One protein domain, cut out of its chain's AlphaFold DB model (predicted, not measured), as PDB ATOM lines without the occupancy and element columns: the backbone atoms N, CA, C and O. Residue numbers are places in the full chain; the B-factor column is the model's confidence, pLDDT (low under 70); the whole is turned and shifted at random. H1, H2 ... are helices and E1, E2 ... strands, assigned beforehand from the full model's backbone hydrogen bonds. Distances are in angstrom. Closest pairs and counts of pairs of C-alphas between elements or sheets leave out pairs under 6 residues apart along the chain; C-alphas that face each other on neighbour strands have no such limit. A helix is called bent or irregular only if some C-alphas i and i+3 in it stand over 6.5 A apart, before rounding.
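AT A GLANCE: This is residues 2 to 57 and 91 to 148 of the 150 residues of an uncharacterized protein of marine sediment metagenome (UniProt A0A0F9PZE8). A two-stranded antiparallel ribbon, E1 and E2, forms the core, with H1 packed over one of its faces and the short H6 over the other. H4 packs beside residues 11 to 15 of H1, the short H2 and H3 sit near one end of the ribbon, and H5 with the loop after it makes an arm away from this body, from which residues 128 to 133 stick out. The printed part has 114 residues, with six named helices and two named strands in the order H1 E1 H2 H3 E2 H4 H5 H6, and its class is mostly helix. It is compact, with a radius of gyration of the C-alphas of 14.8 A, yet only just elongated, with spans of 49 by 32 by 25 A.

IN THESE COORDINATES: Find C-alpha 2 at (15.861, 80.829, 4.474); from there H1 runs through residues 2 to 16, 21.2 A long. E1, residues 22 to 27, comes next with 17.2 A, and H2, residues 28 to 31, follows directly. Look then for H3 at residues 40 to 43 and for E2 at residues 49 to 54, 16.8 A from C-alpha 49 at (27.314, 92.367, 9.653). After the cut, H4 takes residues 91 to 105, 20.2 A. H5, residues 117 to 127, spans 10.6 A, and H6, residues 140 to 147, spans 10.2 A and ends at C-alpha 147 at (34.010, 89.120, 3.425).

HOW THE PARTS SIT: Begin at E1 and E2, antiparallel neighbours at 162 degrees, where N 24 and O 52 are 2.8 A apart and N 50 and O 26 are 2.8 A apart, both within hydrogen-bond range. The closest C-alphas of H1 and E1 are those of Lys 12 and Val 23, 5.8 A apart; those of H6 and E1 are Ala 147 and Gly 24, at 4.6 A. With residues 11 to 15 alone, H1 touches H4, at a shallow tilt of 29 degrees, opposite ways, closest at the C-alphas of Leu 15 and Ile 93, 6.5 A. H2 touches H6, closest at the C-alphas of Arg 30 and Ala 146, 5.8 A. H2 and H3 only just touch, with 3 pairs of C-alphas within 8 A, the closest being Val 28 and Pro 40 at 6.7 A. H5 touches no helix and is apart from E1 and E2. Every O i to N i+4 pair is within hydrogen-bond range in H1 and H6, but 8 of 11 in H4 and 2 of 7 in H5, which has 4 of 8 O i to N i+3 pairs within range; H2 and H3 are too short for an i+4 pair. H5 is irregular, with C-alphas 122 and 125 at 8.2 A, and H4 only just, with C-alphas 101 and 104 at 6.6 A.

THE WHOLE: The two C-alphas farthest apart are those of Glu 2 and Pro 130, 50.9 A. Residues 58 to 90 are not printed, and C-alphas 57 and 91 are 15.2 A apart across that cut. The links from H4 to H5 and from H5 to H6 are long. Read the B-factor column: mean pLDDT of the printed part is 90.6, and residues 2 to 6 and 130 to 133 of this model are under 70.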
ATOM      1  N   GLU A   2      16.149  80.423   5.867       42.44
ATOM      2  CA  GLU A   2      15.861  80.829   4.474       42.44
ATOM      3  C   GLU A   2      15.749  82.355   4.269       42.44
ATOM      4  O   GLU A   2      16.414  82.890   3.387       42.44
ATOM      5  N   GLY A   3      15.053  83.085   5.153       55.69
ATOM      6  CA  GLY A   3      14.908  84.548   5.026       55.69
ATOM      7  C   GLY A   3      16.212  85.363   5.139       55.69
ATOM      8  O   GLY A   3      16.315  86.445   4.561       55.69
ATOM      9  N   ASN A   4      17.246  84.841   5.816       63.03
ATOM     10  CA  ASN A   4      18.555  85.514   5.896       63.03
ATOM     11  C   ASN A   4      19.381  85.315   4.616       63.03
ATOM     12  O   ASN A   4      20.136  86.203   4.219       63.03
ATOM     13  N   VAL A   5      19.240  84.154   3.970       64.94
ATOM     14  CA  VAL A   5      19.929  83.838   2.711       64.94
ATOM     15  C   VAL A   5      19.314  84.630   1.557       64.94
ATOM     16  O   VAL A   5      20.046  85.200   0.752       64.94
ATOM     17  N   GLU A   6      17.985  84.739   1.520       67.19
ATOM     18  CA  GLU A   6      17.266  85.548   0.530       67.19
ATOM     19  C   GLU A   6      17.654  87.034   0.626       67.19
ATOM     20  O   GLU A   6      18.061  87.628  -0.371       67.19
ATOM     21  N   SER A   7      17.683  87.588   1.845       80.31
ATOM     22  CA  SER A   7      18.130  88.968   2.101       80.31
ATOM     23  C   SER A   7      19.598  89.203   1.704       80.31
ATOM     24  O   SER A   7      19.949  90.249   1.160       80.31
ATOM     25  N   THR A   8      20.471  88.218   1.942       91.31
ATOM     26  CA  THR A   8      21.896  88.282   1.564       91.31
ATOM     27  C   THR A   8      22.076  88.337   0.050       91.31
ATOM     28  O   THR A   8      22.847  89.155  -0.458       91.31
ATOM     29  N   ASN A   9      21.373  87.470  -0.680       95.19
ATOM     30  CA  ASN A   9      21.458  87.415  -2.136       95.19
ATOM     31  C   ASN A   9      20.856  88.664  -2.780       95.19
ATOM     32  O   ASN A   9      21.428  89.178  -3.737       95.19
ATOM     33  N   GLU A  10      19.765  89.197  -2.230       96.50
ATOM     34  CA  GLU A  10      19.175  90.449  -2.702       96.50
ATOM     35  C   GLU A  10      20.173  91.614  -2.619       96.50
ATOM     36  O   GLU A  10      20.362  92.327  -3.603       96.50
ATOM     37  N   ILE A  11      20.863  91.778  -1.483       96.56
ATOM     38  CA  ILE A  11      21.874  92.833  -1.306       96.56
ATOM     39  C   ILE A  11      23.013  92.680  -2.317       96.56
ATOM     40  O   ILE A  11      23.407  93.659  -2.956       96.56
ATOM     41  N   LYS A  12      23.534  91.457  -2.479       97.88
ATOM     42  CA  LYS A  12      24.613  91.177  -3.435       97.88
ATOM     43  C   LYS A  12      24.183  91.490  -4.863       97.88
ATOM     44  O   LYS A  12      24.861  92.261  -5.534       97.88
ATOM     45  N   ASN A  13      23.041  90.963  -5.298       98.06
ATOM     46  CA  ASN A  13      22.527  91.176  -6.649       98.06
ATOM     47  C   ASN A  13      22.263  92.661  -6.916       98.06
ATOM     48  O   ASN A  13      22.691  93.180  -7.940       98.06
ATOM     49  N   TYR A  14      21.660  93.373  -5.960       98.06
ATOM     50  CA  TYR A  14      21.391  94.804  -6.088       98.06
ATOM     51  C   TYR A  14      22.660  95.623  -6.357       98.06
ATOM     52  O   TYR A  14      22.629  96.552  -7.169       98.06
ATOM     53  N   LEU A  15      23.753  95.304  -5.659       98.31
ATOM     54  CA  LEU A  15      25.044  95.975  -5.802       98.31
ATOM     55  C   LEU A  15      25.761  95.576  -7.100       98.31
ATOM     56  O   LEU A  15      26.263  96.457  -7.798       98.31
ATOM     57  N   LEU A  16      25.759  94.285  -7.448       98.38
ATOM     58  CA  LEU A  16      26.351  93.773  -8.690       98.38
ATOM     59  C   LEU A  16      25.672  94.381  -9.929       98.38
ATOM     60  O   LEU A  16      26.339  94.911 -10.811       98.38
ATOM     61  N   GLU A  17      24.337  94.428  -9.956       98.12
ATOM     62  CA  GLU A  17      23.557  95.059 -11.035       98.12
ATOM     63  C   GLU A  17      23.832  96.564 -11.198       98.12
ATOM     64  O   GLU A  17      23.514  97.150 -12.232       98.12
ATOM     65  N   ARG A  18      24.396  97.212 -10.173       97.81
ATOM     66  CA  ARG A  18      24.706  98.652 -10.155       97.81
ATOM     67  C   ARG A  18      26.176  98.960 -10.405       97.81
ATOM     68  O   ARG A  18      26.551 100.127 -10.343       97.81
ATOM     69  N   GLY A  19      26.974  97.944 -10.727       96.50
ATOM     70  CA  GLY A  19      28.353  98.106 -11.173       96.50
ATOM     71  C   GLY A  19      29.415  97.726 -10.147       96.50
ATOM     72  O   GLY A  19      30.582  97.986 -10.408       96.50
ATOM     73  N   ALA A  20      29.061  97.134  -8.999       97.94
ATOM     74  CA  ALA A  20      30.073  96.417  -8.220       97.94
ATOM     75  C   ALA A  20      30.538  95.184  -9.009       97.94
ATOM     76  O   ALA A  20      29.711  94.475  -9.576       97.94
ATOM     77  N   ASP A  21      31.835  94.890  -8.991       97.94
ATOM     78  CA  ASP A  21      32.378  93.672  -9.606       97.94
ATOM     79  C   ASP A  21      32.392  92.504  -8.617       97.94
ATOM     80  O   ASP A  21      32.235  91.342  -8.995       97.94
ATOM     81  N   VAL A  22      32.553  92.809  -7.327       98.00
ATOM     82  CA  VAL A  22      32.538  91.827  -6.240       98.00
ATOM     83  C   VAL A  22      31.800  92.371  -5.025       98.00
ATOM     84  O   VAL A  22      31.888  93.557  -4.706       98.00
ATOM     85  N   VAL A  23      31.072  91.492  -4.330       98.31
ATOM     86  CA  VAL A  23      30.340  91.824  -3.101       98.31
ATOM     87  C   VAL A  23      30.410  90.656  -2.124       98.31
ATOM     88  O   VAL A  23      30.052  89.521  -2.448       98.31
ATOM     89  N   GLY A  24      30.819  90.945  -0.898       97.69
ATOM     90  CA  GLY A  24      30.897  89.990   0.195       97.69
ATOM     91  C   GLY A  24      30.221  90.537   1.448       97.69
ATOM     92  O   GLY A  24      30.063  91.744   1.618       97.69
ATOM     93  N   ILE A  25      29.794  89.635   2.327       97.81
ATOM     94  CA  ILE A  25      29.164  89.991   3.601       97.81
ATOM     95  C   ILE A  25      29.833  89.172   4.697       97.81
ATOM     96  O   ILE A  25      29.967  87.955   4.566       97.81
ATOM     97  N   ALA A  26      30.258  89.847   5.760       97.00
ATOM     98  CA  ALA A  26      30.988  89.266   6.876       97.00
ATOM     99  C   ALA A  26      30.232  89.503   8.188       97.00
ATOM    100  O   ALA A  26      29.786  90.629   8.414       97.00
ATOM    101  N   PRO A  27      30.099  88.508   9.080       97.38
ATOM    102  CA  PRO A  27      29.685  88.783  10.450       97.38
ATOM    103  C   PRO A  27      30.771  89.593  11.175       97.38
ATOM    104  O   PRO A  27      31.965  89.410  10.929       97.38
ATOM    105  N   VAL A  28      30.362  90.493  12.073       96.88
ATOM    106  CA  VAL A  28      31.293  91.417  12.757       96.88
ATOM    107  C   VAL A  28      32.326  90.721  13.644       96.88
ATOM    108  O   VAL A  28      33.380  91.289  13.878       96.88
ATOM    109  N   ASN A  29      32.078  89.487  14.089       96.81
ATOM    110  CA  ASN A  29      33.050  88.730  14.886       96.81
ATOM    111  C   ASN A  29      34.345  88.404  14.117       96.81
ATOM    112  O   ASN A  29      35.367  88.105  14.717       96.81
ATOM    113  N   ARG A  30      34.347  88.500  12.777       96.94
ATOM    114  CA  ARG A  30      35.578  88.385  11.975       96.94
ATOM    115  C   ARG A  30      36.521  89.583  12.129       96.94
ATOM    116  O   ARG A  30      37.596  89.565  11.537       96.94
ATOM    117  N   PHE A  31      36.114  90.612  12.870       96.31
ATOM    118  CA  PHE A  31      36.900  91.810  13.144       96.31
ATOM    119  C   PHE A  31      37.440  91.838  14.583       96.31
ATOM    120  O   PHE A  31      38.175  92.768  14.901       96.31
ATOM    121  N   ASP A  32      37.121  90.842  15.423       95.19
ATOM    122  CA  ASP A  32      37.449  90.828  16.861       95.19
ATOM    123  C   ASP A  32      38.972  90.869  17.140       95.19
ATOM    124  O   ASP A  32      39.387  91.361  18.184       95.19
ATOM    125  N   ASP A  33      39.807  90.414  16.195       91.88
ATOM    126  CA  ASP A  33      41.278  90.453  16.298       91.88
ATOM    127  C   ASP A  33      41.894  91.805  15.860       91.88
ATOM    128  O   ASP A  33      43.113  91.989  15.906       91.88
ATOM    129  N   GLY A  34      41.075  92.742  15.369       88.00
ATOM    130  CA  GLY A  34      41.512  94.063  14.913       88.00
ATOM    131  C   GLY A  34      41.595  95.106  16.039       88.00
ATOM    132  O   GLY A  34      41.091  94.879  17.136       88.00
ATOM    133  N   PRO A  35      42.193  96.288  15.778       89.38
ATOM    134  CA  PRO A  35      42.182  97.397  16.732       89.38
ATOM    135  C   PRO A  35      40.755  97.817  17.088       89.38
ATOM    136  O   PRO A  35      39.927  98.009  16.187       89.38
ATOM    137  N   GLU A  36      40.489  98.008  18.382       91.31
ATOM    138  CA  GLU A  36      39.163  98.342  18.917       91.31
ATOM    139  C   GLU A  36      38.583  99.593  18.250       91.31
ATOM    140  O   GLU A  36      37.410  99.615  17.891       91.31
ATOM    141  N   GLU A  37      39.411 100.603  17.992       91.12
ATOM    142  CA  GLU A  37      39.004 101.886  17.413       91.12
ATOM    143  C   GLU A  37      38.604 101.786  15.933       91.12
ATOM    144  O   GLU A  37      38.015 102.709  15.383       91.12
ATOM    145  N   THR A  38      38.921 100.662  15.283       91.12
ATOM    146  CA  THR A  38      38.553 100.373  13.885       91.12
ATOM    147  C   THR A  38      37.498  99.277  13.763       91.12
ATOM    148  O   THR A  38      37.068  98.927  12.659       91.12
ATOM    149  N   HIS A  39      37.086  98.707  14.895       95.69
ATOM    150  CA  HIS A  39      36.099  97.647  14.947       95.69
ATOM    151  C   HIS A  39      34.711  98.197  14.555       95.69
ATOM    152  O   HIS A  39      34.335  99.274  15.021       95.69
ATOM    153  N   PRO A  40      33.875  97.477  13.773       96.00
ATOM    154  CA  PRO A  40      32.534  97.950  13.397       96.00
ATOM    155  C   PRO A  40      31.677  98.411  14.587       96.00
ATOM    156  O   PRO A  40      30.949  99.402  14.503       96.00
ATOM    157  N   ARG A  41      31.800  97.708  15.722       96.50
ATOM    158  CA  ARG A  41      31.079  98.036  16.962       96.50
ATOM    159  C   ARG A  41      31.579  99.281  17.693       96.50
ATOM    160  O   ARG A  41      30.866  99.754  18.568       96.50
ATOM    161  N   HIS A  42      32.731  99.838  17.323       95.88
ATOM    162  CA  HIS A  42      33.196 101.110  17.874       95.88
ATOM    163  C   HIS A  42      32.215 102.246  17.550       95.88
ATOM    164  O   HIS A  42      31.799 102.990  18.433       95.88
ATOM    165  N   TYR A  43      31.776 102.328  16.289       95.00
ATOM    166  CA  TYR A  43      30.850 103.367  15.820       95.00
ATOM    167  C   TYR A  43      29.380 102.929  15.836       95.00
ATOM    168  O   TYR A  43      28.481 103.768  15.883       95.00
ATOM    169  N   MET A  44      29.114 101.622  15.783       96.25
ATOM    170  CA  MET A  44      27.762 101.065  15.825       96.25
ATOM    171  C   MET A  44      27.720  99.856  16.770       96.25
ATOM    172  O   MET A  44      27.883  98.729  16.304       96.25
ATOM    173  N   PRO A  45      27.487 100.056  18.082       96.12
ATOM    174  CA  PRO A  45      27.601  98.998  19.096       96.12
ATOM    175  C   PRO A  45      26.802  97.723  18.787       96.12
ATOM    176  O   PRO A  45      27.279  96.615  19.028       96.12
ATOM    177  N   ASP A  46      25.629  97.883  18.169       96.12
ATOM    178  CA  ASP A  46      24.728  96.787  17.793       96.12
ATOM    179  C   ASP A  46      25.016  96.195  16.396       96.12
ATOM    180  O   ASP A  46      24.202  95.438  15.860       96.12
ATOM    181  N   ALA A  47      26.143  96.541  15.762       96.50
ATOM    182  CA  ALA A  47      26.496  96.017  14.446       96.50
ATOM    183  C   ALA A  47      26.598  94.484  14.469       96.50
ATOM    184  O   ALA A  47      27.165  93.882  15.387       96.50
ATOM    185  N   THR A  48      26.062  93.854  13.422       96.38
ATOM    186  CA  THR A  48      26.015  92.389  13.265       96.38
ATOM    187  C   THR A  48      26.730  91.906  12.009       96.38
ATOM    188  O   THR A  48      27.375  90.857  12.042       96.38
ATOM    189  N   TYR A  49      26.684  92.690  10.928       97.06
ATOM    190  CA  TYR A  49      27.314  92.367   9.653       97.06
ATOM    191  C   TYR A  49      27.985  93.586   9.019       97.06
ATOM    192  O   TYR A  49      27.562  94.722   9.221       97.06
ATOM    193  N   VAL A  50      29.003  93.319   8.205       97.38
ATOM    194  CA  VAL A  50      29.674  94.269   7.317       97.38
ATOM    195  C   VAL A  50      29.438  93.832   5.877       97.38
ATOM    196  O   VAL A  50      29.660  92.670   5.537       97.38
ATOM    197  N   ILE A  51      29.016  94.767   5.030       97.62
ATOM    198  CA  ILE A  51      28.916  94.574   3.581       97.62
ATOM    199  C   ILE A  51      30.169  95.191   2.956       97.62
ATOM    200  O   ILE A  51      30.428  96.378   3.139       97.62
ATOM    201  N   SER A  52      30.944  94.386   2.233       97.56
ATOM    202  CA  SER A  52      32.135  94.817   1.498       97.56
ATOM    203  C   SER A  52      31.876  94.683   0.001       97.56
ATOM    204  O   SER A  52      31.291  93.695  -0.445       97.56
ATOM    205  N   LEU A  53      32.286  95.678  -0.776       97.12
ATOM    206  CA  LEU A  53      32.156  95.682  -2.228       97.12
ATOM    207  C   LEU A  53      33.435  96.213  -2.865       97.12
ATOM    208  O   LEU A  53      34.148  97.008  -2.254       97.12
ATOM    209  N   GLY A  54      33.702  95.783  -4.093       96.50
ATOM    210  CA  GLY A  54      34.855  96.214  -4.869       96.50
ATOM    211  C   GLY A  54      34.499  96.443  -6.330       96.50
ATOM    212  O   GLY A  54      33.579  95.820  -6.864       96.50
ATOM    213  N   MET A  55      35.251  97.342  -6.959       97.06
ATOM    214  CA  MET A  55      35.211  97.610  -8.393       97.06
ATOM    215  C   MET A  55      36.615  97.464  -8.978       97.06
ATOM    216  O   MET A  55      37.599  97.907  -8.379       97.06
ATOM    217  N   LYS A  56      36.713  96.841 -10.147       96.00
ATOM    218  CA  LYS A  56      37.953  96.644 -10.882       96.00
ATOM    219  C   LYS A  56      38.387  97.964 -11.515       96.00
ATOM    220  O   LYS A  56      37.648  98.604 -12.259       96.00
ATOM    221  N   ILE A  57      39.641  98.336 -11.274       96.75
ATOM    222  CA  ILE A  57      40.301  99.391 -12.043       96.75
ATOM    223  C   ILE A  57      40.577  98.850 -13.448       96.75
ATOM    224  O   ILE A  57      41.037  97.719 -13.607       96.75
ATOM    225  N   SER A  91      30.960 104.544  -3.341       95.94
ATOM    226  CA  SER A  91      30.228 105.264  -2.292       95.94
ATOM    227  C   SER A  91      28.757 105.462  -2.664       95.94
ATOM    228  O   SER A  91      27.873 105.270  -1.832       95.94
ATOM    229  N   ARG A  92      28.475 105.811  -3.924       97.38
ATOM    230  CA  ARG A  92      27.116 106.025  -4.427       97.38
ATOM    231  C   ARG A  92      26.285 104.751  -4.328       97.38
ATOM    232  O   ARG A  92      25.185 104.791  -3.777       97.38
ATOM    233  N   ILE A  93      26.789 103.625  -4.835       97.69
ATOM    234  CA  ILE A  93      26.023 102.372  -4.838       97.69
ATOM    235  C   ILE A  93      25.873 101.788  -3.430       97.69
ATOM    236  O   ILE A  93      24.792 101.305  -3.093       97.69
ATOM    237  N   GLY A  94      26.900 101.917  -2.580       97.12
ATOM    238  CA  GLY A  94      26.839 101.517  -1.175       97.12
ATOM    239  C   GLY A  94      25.790 102.318  -0.403       97.12
ATOM    240  O   GLY A  94      24.961 101.738   0.296       97.12
ATOM    241  N   ASN A  95      25.746 103.640  -0.606       97.00
ATOM    242  CA  ASN A  95      24.746 104.510   0.013       97.00
ATOM    243  C   ASN A  95      23.316 104.154  -0.424       97.00
ATOM    244  O   ASN A  95      22.400 104.103   0.399       97.00
ATOM    245  N   LEU A  96      23.122 103.866  -1.716       97.19
ATOM    246  CA  LEU A  96      21.825 103.447  -2.245       97.19
ATOM    247  C   LEU A  96      21.374 102.109  -1.654       97.19
ATOM    248  O   LEU A  96      20.221 102.005  -1.233       97.19
ATOM    249  N   ALA A  97      22.263 101.114  -1.589       96.94
ATOM    250  CA  ALA A  97      21.957  99.810  -1.006       96.94
ATOM    251  C   ALA A  97      21.607  99.932   0.484       96.94
ATOM    252  O   ALA A  97      20.553  99.449   0.898       96.94
ATOM    253  N   ALA A  98      22.417 100.659   1.260       96.44
ATOM    254  CA  ALA A  98      22.157 100.932   2.672       96.44
ATOM    255  C   ALA A  98      20.777 101.579   2.877       96.44
ATOM    256  O   ALA A  98      19.936 101.067   3.613       96.44
ATOM    257  N   LYS A  99      20.470 102.646   2.134       96.56
ATOM    258  CA  LYS A  99      19.188 103.343   2.270       96.56
ATOM    259  C   LYS A  99      17.989 102.478   1.865       96.56
ATOM    260  O   LYS A  99      16.960 102.485   2.536       96.56
ATOM    261  N   ARG A 100      18.086 101.781   0.728       96.38
ATOM    262  CA  ARG A 100      16.949 101.085   0.099       96.38
ATOM    263  C   ARG A 100      16.676  99.712   0.693       96.38
ATOM    264  O   ARG A 100      15.510  99.337   0.801       96.38
ATOM    265  N   LEU A 101      17.728  98.974   1.032       96.19
ATOM    266  CA  LEU A 101      17.624  97.588   1.481       96.19
ATOM    267  C   LEU A 101      17.747  97.451   3.000       96.19
ATOM    268  O   LEU A 101      17.306  96.435   3.527       96.19
ATOM    269  N   LEU A 102      18.292  98.454   3.702       95.12
ATOM    270  CA  LEU A 102      18.454  98.427   5.159       95.12
ATOM    271  C   LEU A 102      17.565  99.479   5.843       95.12
ATOM    272  O   LEU A 102      16.564  99.110   6.458       95.12
ATOM    273  N   GLU A 103      17.854 100.774   5.677       96.56
ATOM    274  CA  GLU A 103      17.188 101.863   6.427       96.56
ATOM    275  C   GLU A 103      15.670 101.897   6.219       96.56
ATOM    276  O   GLU A 103      14.901 101.887   7.178       96.56
ATOM    277  N   PHE A 104      15.200 101.858   4.966       96.50
ATOM    278  CA  PHE A 104      13.758 101.835   4.679       96.50
ATOM    279  C   PHE A 104      13.044 100.557   5.130       96.50
ATOM    280  O   PHE A 104      11.815 100.514   5.123       96.50
ATOM    281  N   ARG A 105      13.793  99.529   5.533       94.88
ATOM    282  CA  ARG A 105      13.266  98.278   6.084       94.88
ATOM    283  C   ARG A 105      13.433  98.191   7.604       94.88
ATOM    284  O   ARG A 105      13.153  97.146   8.180       94.88
ATOM    285  N   GLY A 106      13.857  99.282   8.250       95.44
ATOM    286  CA  GLY A 106      13.987  99.384   9.703       95.44
ATOM    287  C   GLY A 106      15.333  98.923  10.269       95.44
ATOM    288  O   GLY A 106      15.474  98.856  11.489       95.44
ATOM    289  N   TYR A 107      16.322  98.624   9.421       95.44
ATOM    290  CA  TYR A 107      17.683  98.309   9.859       95.44
ATOM    291  C   TYR A 107      18.545  99.569   9.892       95.44
ATOM    292  O   TYR A 107      18.480 100.379   8.976       95.44
ATOM    293  N   LYS A 108      19.407  99.697  10.904       96.00
ATOM    294  CA  LYS A 108      20.414 100.765  10.954       96.00
ATOM    295  C   LYS A 108      21.662 100.373  10.168       96.00
ATOM    296  O   LYS A 108      22.092  99.222  10.206       96.00
ATOM    297  N   SER A 109      22.263 101.349   9.509       95.81
ATOM    298  CA  SER A 109      23.459 101.202   8.694       95.81
ATOM    299  C   SER A 109      24.346 102.447   8.778       95.81
ATOM    300  O   SER A 109      23.898 103.563   9.031       95.81
ATOM    301  N   LEU A 110      25.642 102.232   8.594       94.38
ATOM    302  CA  LEU A 110      26.698 103.237   8.588       94.38
ATOM    303  C   LEU A 110      27.648 102.834   7.469       94.38
ATOM    304  O   LEU A 110      27.855 101.646   7.225       94.38
ATOM    305  N   MET A 111      28.227 103.820   6.798       92.38
ATOM    306  CA  MET A 111      29.211 103.585   5.755       92.38
ATOM    307  C   MET A 111      30.427 104.474   5.965       92.38
ATOM    308  O   MET A 111      30.290 105.655   6.282       92.38
ATOM    309  N   PHE A 112      31.603 103.906   5.718       92.81
ATOM    310  CA  PHE A 112      32.847 104.654   5.614       92.81
ATOM    311  C   PHE A 112      33.213 104.799   4.138       92.81
ATOM    312  O   PHE A 112      33.093 103.824   3.389       92.81
ATOM    313  N   PRO A 113      33.637 105.990   3.687       90.31
ATOM    314  CA  PRO A 113      34.046 106.166   2.304       90.31
ATOM    315  C   PRO A 113      35.306 105.327   2.009       90.31
ATOM    316  O   PRO A 113      36.130 105.124   2.905       90.31
ATOM    317  N   PRO A 114      35.486 104.839   0.768       89.94
ATOM    318  CA  PRO A 114      36.599 103.956   0.400       89.94
ATOM    319  C   PRO A 114      37.967 104.657   0.413       89.94
ATOM    320  O   PRO A 114      39.003 104.011   0.524       89.94
ATOM    321  N   THR A 115      37.973 105.987   0.328       85.81
ATOM    322  CA  THR A 115      39.149 106.849   0.477       85.81
ATOM    323  C   THR A 115      38.710 108.173   1.117       85.81
ATOM    324  O   THR A 115      37.548 108.286   1.494       85.81
ATOM    325  N   TRP A 116      39.609 109.158   1.202       81.75
ATOM    326  CA  TRP A 116      39.460 110.534   1.712       81.75
ATOM    327  C   TRP A 116      40.035 110.775   3.109       81.75
ATOM    328  O   TRP A 116      39.915 109.963   4.027       81.75
ATOM    329  N   VAL A 117      40.622 111.968   3.264       84.19
ATOM    330  CA  VAL A 117      41.221 112.464   4.515       84.19
ATOM    331  C   VAL A 117      40.206 112.548   5.657       84.19
ATOM    332  O   VAL A 117      40.572 112.457   6.821       84.19
ATOM    333  N   THR A 118      38.913 112.658   5.344       86.06
ATOM    334  CA  THR A 118      37.841 112.689   6.345       86.06
ATOM    335  C   THR A 118      37.793 111.414   7.178       86.06
ATOM    336  O   THR A 118      37.489 111.494   8.360       86.06
ATOM    337  N   GLY A 119      38.160 110.263   6.602       85.19
ATOM    338  CA  GLY A 119      38.225 109.002   7.342       85.19
ATOM    339  C   GLY A 119      39.398 108.914   8.327       85.19
ATOM    340  O   GLY A 119      39.514 107.938   9.055       85.19
ATOM    341  N   GLN A 120      40.301 109.897   8.315       86.38
ATOM    342  CA  GLN A 120      41.433 110.001   9.239       86.38
ATOM    343  C   GLN A 120      41.112 110.900  10.430       86.38
ATOM    344  O   GLN A 120      41.973 111.093  11.283       86.38
ATOM    345  N   TYR A 121      39.912 111.481  10.479       86.38
ATOM    346  CA  TYR A 121      39.560 112.509  11.449       86.38
ATOM    347  C   TYR A 121      39.870 112.117  12.908       86.38
ATOM    348  O   TYR A 121      40.501 112.926  13.588       86.38
ATOM    349  N   PRO A 122      39.575 110.891  13.388       85.75
ATOM    350  CA  PRO A 122      39.893 110.515  14.771       85.75
ATOM    351  C   PRO A 122      41.383 110.317  15.051       85.75
ATOM    352  O   PRO A 122      41.796 110.277  16.204       85.75
ATOM    353  N   PHE A 123      42.195 110.168  14.005       85.69
ATOM    354  CA  PHE A 123      43.611 109.824  14.102       85.69
ATOM    355  C   PHE A 123      44.509 110.878  13.464       85.69
ATOM    356  O   PHE A 123      45.674 110.600  13.199       85.69
ATOM    357  N   PHE A 124      43.984 112.076  13.202       82.00
ATOM    358  CA  PHE A 124      44.680 113.100  12.428       82.00
ATOM    359  C   PHE A 124      46.016 113.501  13.067       82.00
ATOM    360  O   PHE A 124      47.024 113.599  12.376       82.00
ATOM    361  N   GLU A 125      46.045 113.668  14.392       78.25
ATOM    362  CA  GLU A 125      47.272 113.976  15.138       78.25
ATOM    363  C   GLU A 125      48.264 112.809  15.094       78.25
ATOM    364  O   GLU A 125      49.423 113.002  14.737       78.25
ATOM    365  N   ARG A 126      47.781 111.584  15.341       77.19
ATOM    366  CA  ARG A 126      48.604 110.368  15.331       77.19
ATOM    367  C   ARG A 126      49.210 110.108  13.948       77.19
ATOM    368  O   ARG A 126      50.382 109.787  13.841       77.19
ATOM    369  N   ASN A 127      48.441 110.293  12.877       76.31
ATOM    370  CA  ASN A 127      48.899 110.085  11.500       76.31
ATOM    371  C   ASN A 127      49.957 111.109  11.044       76.31
ATOM    372  O   ASN A 127      50.628 110.868  10.043       76.31
ATOM    373  N   ASN A 128      50.109 112.235  11.751       72.12
ATOM    374  CA  ASN A 128      51.159 113.220  11.487       72.12
ATOM    375  C   ASN A 128      52.478 112.894  12.213       72.12
ATOM    376  O   ASN A 128      53.482 113.572  11.982       72.12
ATOM    377  N   GLU A 129      52.505 111.874  13.075       75.19
ATOM    378  CA  GLU A 129      53.727 111.444  13.748       75.19
ATOM    379  C   GLU A 129      54.620 110.603  12.814       75.19
ATOM    380  O   GLU A 129      54.134 109.730  12.083       75.19
ATOM    381  N   PRO A 130      55.950 110.813  12.837       64.88
ATOM    382  CA  PRO A 130      56.882 109.987  12.077       64.88
ATOM    383  C   PRO A 130      56.727 108.506  12.440       64.88
ATOM    384  O   PRO A 130      56.680 108.154  13.614       64.88
ATOM    385  N   TYR A 131      56.721 107.633  11.429       61.38
ATOM    386  CA  TYR A 131      56.632 106.170  11.574       61.38
ATOM    387  C   TYR A 131      55.291 105.619  12.093       61.38
ATOM    388  O   TYR A 131      55.189 104.412  12.324       61.38
ATOM    389  N   VAL A 132      54.247 106.444  12.223       63.66
ATOM    390  CA  VAL A 132      52.906 105.935  12.527       63.66
ATOM    391  C   VAL A 132      52.291 105.248  11.310       63.66
ATOM    392  O   VAL A 132      52.342 105.728  10.178       63.66
ATOM    393  N   THR A 133      51.668 104.096  11.561       65.62
ATOM    394  CA  THR A 133      50.829 103.419  10.570       65.62
ATOM    395  C   THR A 133      49.586 104.265  10.321       65.62
ATOM    396  O   THR A 133      48.812 104.488  11.247       65.62
ATOM    397  N   PHE A 134      49.383 104.713   9.080       74.50
ATOM    398  CA  PHE A 134      48.183 105.450   8.676       74.50
ATOM    399  C   PHE A 134      46.913 104.705   9.099       74.50
ATOM    400  O   PHE A 134      46.613 103.627   8.579       74.50
ATOM    401  N   MET A 135      46.166 105.294  10.033       82.06
ATOM    402  CA  MET A 135      44.904 104.750  10.521       82.06
ATOM    403  C   MET A 135      43.717 105.576  10.037       82.06
ATOM    404  O   MET A 135      43.769 106.803   9.944       82.06
ATOM    405  N   HIS A 136      42.646 104.860   9.724       89.00
ATOM    406  CA  HIS A 136      41.345 105.388   9.337       89.00
ATOM    407  C   HIS A 136      40.277 104.787  10.252       89.00
ATOM    408  O   HIS A 136      40.535 103.759  10.879       89.00
ATOM    409  N   ASP A 137      39.082 105.382  10.266       91.19
ATOM    410  CA  ASP A 137      37.914 104.902  11.023       91.19
ATOM    411  C   ASP A 137      37.653 103.400  10.838       91.19
ATOM    412  O   ASP A 137      37.193 102.710  11.741       91.19
ATOM    413  N   PHE A 138      37.921 102.883   9.637       92.88
ATOM    414  CA  PHE A 138      37.617 101.510   9.280       92.88
ATOM    415  C   PHE A 138      38.607 100.947   8.265       92.88
ATOM    416  O   PHE A 138      39.036 101.627   7.329       92.88
ATOM    417  N   SER A 139      38.950  99.668   8.422       92.44
ATOM    418  CA  SER A 139      39.883  98.993   7.526       92.44
ATOM    419  C   SER A 139      39.163  98.251   6.398       92.44
ATOM    420  O   SER A 139      38.805  97.080   6.530       92.44
ATOM    421  N   HIS A 140      39.028  98.904   5.240       93.88
ATOM    422  CA  HIS A 140      38.424  98.298   4.041       93.88
ATOM    423  C   HIS A 140      39.141  97.023   3.571       93.88
ATOM    424  O   HIS A 140      38.492  96.092   3.104       93.88
ATOM    425  N   ARG A 141      40.468  96.939   3.754       92.50
ATOM    426  CA  ARG A 141      41.254  95.737   3.416       92.50
ATOM    427  C   ARG A 141      40.874  94.540   4.285       92.50
ATOM    428  O   ARG A 141      40.579  93.475   3.756       92.50
ATOM    429  N   HIS A 142      40.815  94.715   5.606       94.31
ATOM    430  CA  HIS A 142      40.383  93.634   6.497       94.31
ATOM    431  C   HIS A 142      38.912  93.277   6.274       94.31
ATOM    432  O   HIS A 142      38.556  92.108   6.368       94.31
ATOM    433  N   ALA A 143      38.072  94.248   5.901       95.88
ATOM    434  CA  ALA A 143      36.689  93.980   5.527       95.88
ATOM    435  C   ALA A 143      36.573  93.094   4.280       95.88
ATOM    436  O   ALA A 143      35.755  92.179   4.274       95.88
ATOM    437  N   ALA A 144      37.402  93.322   3.257       96.75
ATOM    438  CA  ALA A 144      37.452  92.479   2.062       96.75
ATOM    439  C   ALA A 144      37.863  91.034   2.408       96.75
ATOM    440  O   ALA A 144      37.155  90.094   2.038       96.75
ATOM    441  N   ILE A 145      38.911  90.855   3.221       96.50
ATOM    442  CA  ILE A 145      39.353  89.535   3.715       96.50
ATOM    443  C   ILE A 145      38.244  88.860   4.537       96.50
ATOM    444  O   ILE A 145      37.885  87.698   4.310       96.50
ATOM    445  N   ALA A 146      37.646  89.593   5.481       96.81
ATOM    446  CA  ALA A 146      36.548  89.120   6.317       96.81
ATOM    447  C   ALA A 146      35.289  88.781   5.501       96.81
ATOM    448  O   ALA A 146      34.474  87.960   5.918       96.81
ATOM    449  N   ALA A 147      35.122  89.376   4.326       97.06
ATOM    450  CA  ALA A 147      34.010  89.120   3.425       97.06
ATOM    451  C   ALA A 147      34.320  88.052   2.357       97.06
ATOM    452  O   ALA A 147      33.425  87.679   1.599       97.06
ATOM    453  N   GLY A 148      35.554  87.532   2.327       96.75
ATOM    454  CA  GLY A 148      35.997  86.498   1.387       96.75
ATOM    455  C   GLY A 148      36.307  87.017  -0.018       96.75
ATOM    456  O   GLY A 148      36.120  86.277  -0.979       96.75
TER     457      GLY A 148